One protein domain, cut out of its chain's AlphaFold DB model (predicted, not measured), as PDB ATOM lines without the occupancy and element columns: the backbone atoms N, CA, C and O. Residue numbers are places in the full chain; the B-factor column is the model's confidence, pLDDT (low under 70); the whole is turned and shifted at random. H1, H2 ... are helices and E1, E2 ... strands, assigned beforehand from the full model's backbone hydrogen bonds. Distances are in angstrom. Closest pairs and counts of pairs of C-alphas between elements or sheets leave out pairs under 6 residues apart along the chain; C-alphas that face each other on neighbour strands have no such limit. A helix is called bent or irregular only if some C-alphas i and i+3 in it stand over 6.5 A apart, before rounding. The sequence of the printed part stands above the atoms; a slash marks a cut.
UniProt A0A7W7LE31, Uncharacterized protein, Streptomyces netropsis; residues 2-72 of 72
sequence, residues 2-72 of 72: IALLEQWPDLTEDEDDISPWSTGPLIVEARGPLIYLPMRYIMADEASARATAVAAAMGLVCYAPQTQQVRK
ATOM      1  N   ILE A   2      98.678  83.313 147.099       77.50
ATOM      2  CA  ILE A   2      97.817  82.115 147.055       77.50
ATOM      3  C   ILE A   2      96.444  82.386 147.696       77.50
ATOM      4  O   ILE A   2      95.436  82.228 147.033       77.50
ATOM      5  N   ALA A   3      96.413  82.970 148.899       83.06
ATOM      6  CA  ALA A   3      95.164  83.304 149.594       83.06
ATOM      7  C   ALA A   3      94.223  84.297 148.867       83.06
ATOM      8  O   ALA A   3      93.047  84.370 149.206       83.06
ATOM      9  N   LEU A   4      94.722  85.099 147.916       85.12
ATOM     10  CA  LEU A   4      93.879  85.964 147.074       85.12
ATOM     11  C   LEU A   4      93.411  85.223 145.816       85.12
ATOM     12  O   LEU A   4      92.267  85.397 145.410       85.12
ATOM     13  N   LEU A   5      94.276  84.374 145.253       85.25
ATOM     14  CA  LEU A   5      93.975  83.565 144.072       85.25
ATOM     15  C   LEU A   5      93.000  82.409 144.356       85.25
ATOM     16  O   LEU A   5      92.318  81.947 143.453       85.25
ATOM     17  N   GLU A   6      92.882  81.974 145.614       87.19
ATOM     18  CA  GLU A   6      91.835  81.035 146.051       87.19
ATOM     19  C   GLU A   6      90.424  81.638 145.978       87.19
ATOM     20  O   GLU A   6      89.445  80.900 145.895       87.19
ATOM     21  N   GLN A   7      90.310  82.968 146.050       87.12
ATOM     22  CA  GLN A   7      89.027  83.673 146.036       87.12
ATOM     23  C   GLN A   7      88.693  84.247 144.658       87.12
ATOM     24  O   GLN A   7      87.528  84.240 144.270       87.12
ATOM     25  N   TRP A   8      89.700  84.739 143.936       92.25
ATOM     26  CA  TRP A   8      89.535  85.279 142.592       92.25
ATOM     27  C   TRP A   8      90.616  84.743 141.663       92.25
ATOM     28  O   TRP A   8      91.793  84.852 142.017       92.25
ATOM     29  N   PRO A   9      90.260  84.240 140.467       92.44
ATOM     30  CA  PRO A   9      91.252  83.760 139.520       92.44
ATOM     31  C   PRO A   9      92.217  84.883 139.124       92.44
ATOM     32  O   PRO A   9      91.918  86.082 139.231       92.44
ATOM     33  N   ASP A  10      93.401  84.489 138.664       92.25
ATOM     34  CA  ASP A  10      94.293  85.417 137.985       92.25
ATOM     35  C   ASP A  10      93.594  85.992 136.743       92.25
ATOM     36  O   ASP A  10      92.777  85.314 136.124       92.25
ATOM     37  N   LEU A  11      93.914  87.228 136.349       92.94
ATOM     38  CA  LEU A  11      93.289  87.837 135.169       92.94
ATOM     39  C   LEU A  11      93.523  87.015 133.891       92.94
ATOM     40  O   LEU A  11      92.702  87.039 132.982       92.94
ATOM     41  N   THR A  12      94.645  86.297 133.810       92.31
ATOM     42  CA  THR A  12      94.967  85.431 132.665       92.31
ATOM     43  C   THR A  12      94.104  84.169 132.585       92.31
ATOM     44  O   THR A  12      94.081  83.532 131.533       92.31
ATOM     45  N   GLU A  13      93.378  83.838 133.656       91.06
ATOM     46  CA  GLU A  13      92.519  82.655 133.797       91.06
ATOM     47  C   GLU A  13      91.046  83.040 134.072       91.06
ATOM     48  O   GLU A  13      90.232  82.192 134.431       91.06
ATOM     49  N   ASP A  14      90.689  84.322 133.929       91.94
ATOM     50  CA  ASP A  14      89.369  84.863 134.275       91.94
ATOM     51  C   ASP A  14      88.345  84.688 133.140       91.94
ATOM     52  O   ASP A  14      88.075  85.616 132.377       91.94
ATOM     53  N   GLU A  15      87.775  83.487 133.015       89.88
ATOM     54  CA  GLU A  15      86.739  83.193 132.007       89.88
ATOM     55  C   GLU A  15      85.373  83.823 132.344       89.88
ATOM     56  O   GLU A  15      84.627  84.197 131.437       89.88
ATOM     57  N   ASP A  16      85.059  83.974 133.636       90.50
ATOM     58  CA  ASP A  16      83.756  84.440 134.138       90.50
ATOM     59  C   ASP A  16      83.695  85.960 134.408       90.50
ATOM     60  O   ASP A  16      82.685  86.459 134.908       90.50
ATOM     61  N   ASP A  17      84.754  86.709 134.080       88.06
ATOM     62  CA  ASP A  17      84.878  88.160 134.318       88.06
ATOM     63  C   ASP A  17      84.715  88.568 135.800       88.06
ATOM     64  O   ASP A  17      84.203  89.641 136.136       88.06
ATOM     65  N   ILE A  18      85.150  87.695 136.713       92.25
ATOM     66  CA  ILE A  18      85.028  87.866 138.169       92.25
ATOM     67  C   ILE A  18      86.326  88.337 138.824       92.25
ATOM     68  O   ILE A  18      86.348  88.625 140.025       92.25
ATOM     69  N   SER A  19      87.427  88.401 138.072       93.31
ATOM     70  CA  SER A  19      88.724  88.772 138.619       93.31
ATOM     71  C   SER A  19      88.780  90.270 138.926       93.31
ATOM     72  O   SER A  19      88.591  91.104 138.036       93.31
ATOM     73  N   PRO A  20      89.114  90.670 140.165       94.75
ATOM     74  CA  PRO A  20      89.246  92.072 140.523       94.75
ATOM     75  C   PRO A  20      90.514  92.688 139.937       94.75
ATOM     76  O   PRO A  20      90.686  93.902 140.040       94.75
ATOM     77  N   TRP A  21      91.405  91.892 139.344       95.00
ATOM     78  CA  TRP A  21      92.694  92.348 138.844       95.00
ATOM     79  C   TRP A  21      92.541  93.076 137.506       95.00
ATOM     80  O   TRP A  21      91.723  92.710 136.660       95.00
ATOM     81  N   SER A  22      93.317  94.145 137.315       93.88
ATOM     82  CA  SER A  22      93.380  94.885 136.044       93.88
ATOM     83  C   SER A  22      94.619  94.558 135.209       93.88
ATOM     84  O   SER A  22      94.713  94.994 134.062       93.88
ATOM     85  N   THR A  23      95.542  93.766 135.757       93.44
ATOM     86  CA  THR A  23      96.670  93.167 135.038       93.44
ATOM     87  C   THR A  23      96.876  91.723 135.492       93.44
ATOM     88  O   THR A  23      96.414  91.321 136.562       93.44
ATOM     89  N   GLY A  24      97.566  90.936 134.667       90.44
ATOM     90  CA  GLY A  24      97.952  89.573 135.000       90.44
ATOM     91  C   GLY A  24      99.141  89.084 134.163       90.44
ATOM     92  O   GLY A  24      99.420  89.654 133.104       90.44
ATOM     93  N   PRO A  25      99.847  88.037 134.622       92.69
ATOM     94  CA  PRO A  25      99.590  87.339 135.880       92.69
ATOM     95  C   PRO A  25     100.119  88.095 137.106       92.69
ATOM     96  O   PRO A  25     101.212  88.654 137.079       92.69
ATOM     97  N   LEU A  26      99.388  88.093 138.220       90.19
ATOM     98  CA  LEU A  26      99.708  88.898 139.410       90.19
ATOM     99  C   LEU A  26     101.113  88.642 139.970       90.19
ATOM    100  O   LEU A  26     101.735  89.535 140.544       90.19
ATOM    101  N   ILE A  27     101.651  87.433 139.789       89.69
ATOM    102  CA  ILE A  27     103.012  87.102 140.224       89.69
ATOM    103  C   ILE A  27     104.086  87.961 139.554       89.69
ATOM    104  O   ILE A  27     105.115  88.230 140.175       89.69
ATOM    105  N   VAL A  28     103.852  88.448 138.330       92.12
ATOM    106  CA  VAL A  28     104.836  89.287 137.627       92.12
ATOM    107  C   VAL A  28     104.831  90.746 138.088       92.12
ATOM    108  O   VAL A  28     105.769  91.483 137.766       92.12
ATOM    109  N   GLU A  29     103.837  91.148 138.886       92.62
ATOM    110  CA  GLU A  29     103.747  92.473 139.517       92.62
ATOM    111  C   GLU A  29     104.623  92.596 140.775       92.62
ATOM    112  O   GLU A  29     104.754  93.674 141.366       92.62
ATOM    113  N   ALA A  30     105.268  91.503 141.193       93.12
ATOM    114  CA  ALA A  30     106.275  91.537 142.239       93.12
ATOM    115  C   ALA A  30     107.528  92.305 141.770       93.12
ATOM    116  O   ALA A  30     108.123  92.039 140.718       93.12
ATOM    117  N   ARG A  31     107.950  93.277 142.582       91.50
ATOM    118  CA  ARG A  31     109.119  94.137 142.369       91.50
ATOM    119  C   ARG A  31     109.934  94.201 143.661       91.50
ATOM    120  O   ARG A  31     109.734  95.068 144.509       91.50
ATOM    121  N   GLY A  32     110.869  93.264 143.807       89.69
ATOM    122  CA  GLY A  32     111.700  93.155 145.008       89.69
ATOM    123  C   GLY A  32     110.846  92.889 146.258       89.69
ATOM    124  O   GLY A  32     110.112  91.903 146.263       89.69
ATOM    125  N   PRO A  33     110.911  93.729 147.309       89.06
ATOM    126  CA  PRO A  33     110.135  93.540 148.540       89.06
ATOM    127  C   PRO A  33     108.668  93.993 148.427       89.06
ATOM    128  O   PRO A  33     107.932  93.922 149.408       89.06
ATOM    129  N   LEU A  34     108.252  94.506 147.267       90.31
ATOM    130  CA  LEU A  34     106.911  95.026 147.028       90.31
ATOM    131  C   LEU A  34     106.176  94.147 146.020       90.31
ATOM    132  O   LEU A  34     106.777  93.612 145.089       90.31
ATOM    133  N   ILE A  35     104.861  94.060 146.171       91.38
ATOM    134  CA  ILE A  35     103.967  93.531 145.148       91.38
ATOM    135  C   ILE A  35     102.870  94.551 144.881       91.38
ATOM    136  O   ILE A  35     102.239  95.051 145.815       91.38
ATOM    137  N   TYR A  36     102.665  94.876 143.609       92.25
ATOM    138  CA  TYR A  36     101.533  95.688 143.192       92.25
ATOM    139  C   TYR A  36     100.336  94.777 142.936       92.25
ATOM    140  O   TYR A  36     100.473  93.717 142.336       92.25
ATOM    141  N   LEU A  37      99.160  95.191 143.407       93.56
ATOM    142  CA  LEU A  37      97.890  94.518 143.141       93.56
ATOM    143  C   LEU A  37      96.994  95.494 142.372       93.56
ATOM    144  O   LEU A  37      96.245  96.248 142.999       93.56
ATOM    145  N   PRO A  38      97.120  95.573 141.037       93.38
ATOM    146  CA  PRO A  38      96.311  96.467 140.220       93.38
ATOM    147  C   PRO A  38      94.873  95.963 140.200       93.38
ATOM    148  O   PRO A  38      94.631  94.797 139.895       93.38
ATOM    149  N   MET A  39      93.922  96.829 140.544       93.81
ATOM    150  CA  MET A  39      92.514  96.455 140.669       93.81
ATOM    151  C   MET A  39      91.650  97.208 139.662       93.81
ATOM    152  O   MET A  39      91.903  98.377 139.353       93.81
ATOM    153  N   ARG A  40      90.595  96.551 139.180       94.00
ATOM    154  CA  ARG A  40      89.501  97.196 138.451       94.00
ATOM    155  C   ARG A  40      88.755  98.114 139.412       94.00
ATOM    156  O   ARG A  40      88.449  97.719 140.532       94.00
ATOM    157  N   TYR A  41      88.423  99.322 138.960       90.50
ATOM    158  CA  TYR A  41      87.815 100.354 139.808       90.50
ATOM    159  C   TYR A  41      86.576  99.855 140.569       90.50
ATOM    160  O   TYR A  41      86.464 100.080 141.767       90.50
ATOM    161  N   ILE A  42      85.693  99.114 139.892       91.44
ATOM    162  CA  ILE A  42      84.427  98.637 140.466       91.44
ATOM    163  C   ILE A  42      84.609  97.620 141.606       91.44
ATOM    164  O   ILE A  42      83.746  97.521 142.469       91.44
ATOM    165  N   MET A  43      85.733  96.897 141.632       93.56
ATOM    166  CA  MET A  43      86.039  95.888 142.654       93.56
ATOM    167  C   MET A  43      87.132  96.337 143.631       93.56
ATOM    168  O   MET A  43      87.476  95.602 144.555       93.56
ATOM    169  N   ALA A  44      87.696  97.536 143.444       92.19
ATOM    170  CA  ALA A  44      88.872  97.986 144.181       92.19
ATOM    171  C   ALA A  44      88.622  98.078 145.693       92.19
ATOM    172  O   ALA A  44      89.508  97.739 146.476       92.19
ATOM    173  N   ASP A  45      87.430  98.488 146.126       91.44
ATOM    174  CA  ASP A  45      87.115  98.594 147.554       91.44
ATOM    175  C   ASP A  45      87.104  97.222 148.242       91.44
ATOM    176  O   ASP A  45      87.797  97.031 149.245       91.44
ATOM    177  N   GLU A  46      86.400  96.243 147.672       92.69
ATOM    178  CA  GLU A  46      86.327  94.881 148.215       92.69
ATOM    179  C   GLU A  46      87.685  94.171 148.146       92.69
ATOM    180  O   GLU A  46      88.190  93.659 149.154       92.69
ATOM    181  N   ALA A  47      88.319  94.187 146.971       93.00
ATOM    182  CA  ALA A  47      89.589  93.511 146.754       93.00
ATOM    183  C   ALA A  47      90.712  94.123 147.603       93.00
ATOM    184  O   ALA A  47      91.529  93.390 148.168       93.00
ATOM    185  N   SER A  48      90.737  95.451 147.783       91.94
ATOM    186  CA  SER A  48      91.730  96.111 148.644       91.94
ATOM    187  C   SER A  48      91.511  95.828 150.127       91.94
ATOM    188  O   SER A  48      92.492  95.636 150.854       91.94
ATOM    189  N   ALA A  49      90.259  95.756 150.592       92.06
ATOM    190  CA  ALA A  49      89.950  95.365 151.964       92.06
ATOM    191  C   ALA A  49      90.417  93.928 152.243       92.06
ATOM    192  O   ALA A  49      91.095  93.672 153.243       92.06
ATOM    193  N   ARG A  50      90.146  93.001 151.313       92.31
ATOM    194  CA  ARG A  50      90.593  91.608 151.420       92.31
ATOM    195  C   ARG A  50      92.114  91.480 151.367       92.31
ATOM    196  O   ARG A  50      92.689  90.792 152.208       92.31
ATOM    197  N   ALA A  51      92.771  92.176 150.438       91.88
ATOM    198  CA  ALA A  51      94.229  92.206 150.337       91.88
ATOM    199  C   ALA A  51      94.881  92.745 151.617       91.88
ATOM    200  O   ALA A  51      95.857  92.165 152.085       91.88
ATOM    201  N   THR A  52      94.300  93.786 152.222       93.25
ATOM    202  CA  THR A  52      94.766  94.330 153.507       93.25
ATOM    203  C   THR A  52      94.641  93.295 154.622       93.25
ATOM    204  O   THR A  52      95.605  93.074 155.346       93.25
ATOM    205  N   ALA A  53      93.505  92.599 154.730       92.00
ATOM    206  CA  ALA A  53      93.310  91.571 155.754       92.00
ATOM    207  C   ALA A  53      94.310  90.405 155.619       92.00
ATOM    208  O   ALA A  53      94.873  89.944 156.613       92.00
ATOM    209  N   VAL A  54      94.572  89.955 154.386       91.81
ATOM    210  CA  VAL A  54      95.578  88.915 154.106       91.81
ATOM    211  C   VAL A  54      96.988  89.417 154.433       91.81
ATOM    212  O   VAL A  54      97.766  88.691 155.050       91.81
ATOM    213  N   ALA A  55      97.317  90.655 154.056       91.19
ATOM    214  CA  ALA A  55      98.609  91.266 154.352       91.19
ATOM    215  C   ALA A  55      98.840  91.403 155.864       91.19
ATOM    216  O   ALA A  55      99.898  91.007 156.352       91.19
ATOM    217  N   ALA A  56      97.836  91.868 156.611       91.50
ATOM    218  CA  ALA A  56      97.892  92.014 158.063       91.50
ATOM    219  C   ALA A  56      98.167  90.675 158.766       91.50
ATOM    220  O   ALA A  56      99.030  90.604 159.643       91.50
ATOM    221  N   ALA A  57      97.519  89.589 158.324       91.31
ATOM    222  CA  ALA A  57      97.765  88.239 158.839       91.31
ATOM    223  C   ALA A  57      99.202  87.738 158.583       91.31
ATOM    224  O   ALA A  57      99.688  86.861 159.294       91.31
ATOM    225  N   MET A  58      99.892  88.307 157.591       90.00
ATOM    226  CA  MET A  58     101.283  87.998 157.241       90.00
ATOM    227  C   MET A  58     102.288  89.021 157.800       90.00
ATOM    228  O   MET A  58     103.476  88.937 157.494       90.00
ATOM    229  N   GLY A  59     101.839  89.996 158.602       91.00
ATOM    230  CA  GLY A  59     102.689  91.074 159.126       91.00
ATOM    231  C   GLY A  59     103.148  92.081 158.063       91.00
ATOM    232  O   GLY A  59     104.123  92.800 158.272       91.00
ATOM    233  N   LEU A  60     102.466  92.120 156.918       91.12
ATOM    234  CA  LEU A  60     102.716  93.048 155.821       91.12
ATOM    235  C   LEU A  60     101.828  94.290 155.950       91.12
ATOM    236  O   LEU A  60     100.816  94.297 156.647       91.12
ATOM    237  N   VAL A  61     102.212  95.351 155.245       91.19
ATOM    238  CA  VAL A  61     101.502  96.633 155.234       91.19
ATOM    239  C   VAL A  61     101.040  96.937 153.814       91.19
ATOM    240  O   VAL A  61     101.826  96.827 152.873       91.19
ATOM    241  N   CYS A  62      99.787  97.364 153.657       92.06
ATOM    242  CA  CYS A  62      99.256  97.789 152.366       92.06
ATOM    243  C   CYS A  62      99.334  99.311 152.226       92.06
ATOM    244  O   CYS A  62      98.941 100.054 153.123       92.06
ATOM    245  N   TYR A  63      99.806  99.788 151.079       90.69
ATOM    246  CA  TYR A  63      99.785 101.203 150.724       90.69
ATOM    247  C   TYR A  63      98.853 101.418 149.533       90.69
ATOM    248  O   TYR A  63      99.021 100.784 148.493       90.69
ATOM    249  N   ALA A  64      97.870 102.306 149.690       87.62
ATOM    250  CA  ALA A  64      96.931 102.681 148.643       87.62
ATOM    251  C   ALA A  64      97.405 103.987 147.978       87.62
ATOM    252  O   ALA A  64      97.191 105.062 148.542       87.62
ATOM    253  N   PRO A  65      98.031 103.940 146.786       85.00
ATOM    254  CA  PRO A  65      98.578 105.135 146.142       85.00
ATOM    255  C   PRO A  65      97.496 106.148 145.748       85.00
ATOM    256  O   PRO A  65      97.752 107.347 145.769       85.00
ATOM    257  N   GLN A  66      96.279 105.683 145.445       82.56
ATOM    258  CA  GLN A  66      95.153 106.541 145.055       82.56
ATOM    259  C   GLN A  66      94.675 107.453 146.193       82.56
ATOM    260  O   GLN A  66      94.304 108.595 145.945       82.56
ATOM    261  N   THR A  67      94.705 106.968 147.437       84.88
ATOM    262  CA  THR A  67      94.309 107.746 148.624       84.88
ATOM    263  C   THR A  67      95.504 108.215 149.452       84.88
ATOM    264  O   THR A  67      95.318 108.907 150.447       84.88
ATOM    265  N   GLN A  68      96.726 107.841 149.053       86.50
ATOM    266  CA  GLN A  68      97.982 108.086 149.765       86.50
ATOM    267  C   GLN A  68      97.961 107.614 151.229       86.50
ATOM    268  O   GLN A  68      98.568 108.227 152.107       86.50
ATOM    269  N   GLN A  69      97.271 106.504 151.502       86.56
ATOM    270  CA  GLN A  69      97.079 105.980 152.854       86.56
ATOM    271  C   GLN A  69      97.719 104.610 153.043       86.56
ATOM    272  O   GLN A  69      97.712 103.758 152.155       86.56
ATOM    273  N   VAL A  70      98.218 104.391 154.257       83.38
ATOM    274  CA  VAL A  70      98.642 103.078 154.738       83.38
ATOM    275  C   VAL A  70      97.449 102.383 155.392       83.38
ATOM    276  O   VAL A  70      96.810 102.959 156.271       83.38
ATOM    277  N   ARG A  71      97.170 101.147 154.977       79.69
ATOM    278  CA  ARG A  71      96.143 100.272 155.548       79.69
ATOM    279  C   ARG A  71      96.829  99.140 156.322       79.69
ATOM    280  O   ARG A  71      97.784  98.539 155.821       79.69
ATOM    281  N   LYS A  72      96.378  98.916 157.556       71.31
ATOM    282  CA  LYS A  72      96.860  97.886 158.483       71.31
ATOM    283  C   LYS A  72      95.695  97.024 158.929       71.31
ATOM    284  O   LYS A  72      94.587  97.595 159.035       71.31
TER     285      LYS A  72
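Overview. This is residues 2 to 72 of the 72 residues of an uncharacterized protein of Streptomyces netropsis (UniProt A0A7W7LE31). One long kinked helix, H3, has the small strand hairpin E1 E2 packed on one side of its second half and the short helix H1 on the opposite side. Loops make much of the rest: residues 6 to 25, with no named element, form a broad loop between H1 and the short helix H2, and a second long link leads from H2 to H3. The printed part has 71 residues, with three named helices and two named strands in the order H1 H2 H3 E1 E2; the sheet, E1 - E2, is antiparallel. The class is mostly helix, though under half of the residues are in named elements. The whole is compact, with a radius of gyration of the C-alphas of 11.7 A and spans of 32 by 25 by 20 A.

Arrangement. The sheet is a hairpin of E1, residues 62 to 64, and E2, residues 69 to 71, antiparallel at 148 degrees between their directions. N 71 and O 62 are 2.8 A apart and N 64 and O 69 are 2.9 A apart, both within hydrogen-bond range. H3, residues 41 to 57, has its closest C-alphas to E1 at Thr 52 and Cys 62, 5.8 A apart. Its closest to E2 are those of Thr 52 and Arg 71, 6.4 A apart. H3 touches H1, residues 2 to 5, with residues 50 to 54 alone; the closest C-alphas are those of Leu 4 and Ala 51, 7.1 A apart. H2, residues 26 to 29, is apart from H1, H3, E1 and E2. H1 is apart from both strands. In H3, 11 of 13 O i to N i+4 pairs are within hydrogen-bond range; H1 and H2 are too short for such a pair.

Along the chain. H1 begins at C-alpha 2, (97.817, 82.115, 147.055), and spans 5.1 A; H2 spans 5.4 A. H3 runs 24.7 A from C-alpha 41 at (87.815, 100.354, 139.808) to C-alpha 57 at (97.765, 88.239, 158.839). It has a kink of 31 degrees near residue 48, and it is irregular, with C-alphas 42 and 45 7.6 A apart. E1 spans 6.6 A and E2 6.4 A, the latter ending at C-alpha 71, (96.143, 100.272, 155.548).

Size, cuts and confidence. The C-alphas of Glu 15 and Gln 68 are the two farthest apart, at 32.6 A. The printed part has no cut. The links H1 to H2, with 20 residues, and H2 to H3, with 11, are long; H3 to E1 and E1 to E2 are tight. In the second long link, residues 30 to 31 pair antiparallel with residues 34 to 35. The mean pLDDT of the printed part is 90.1, and no printed residue is under 70.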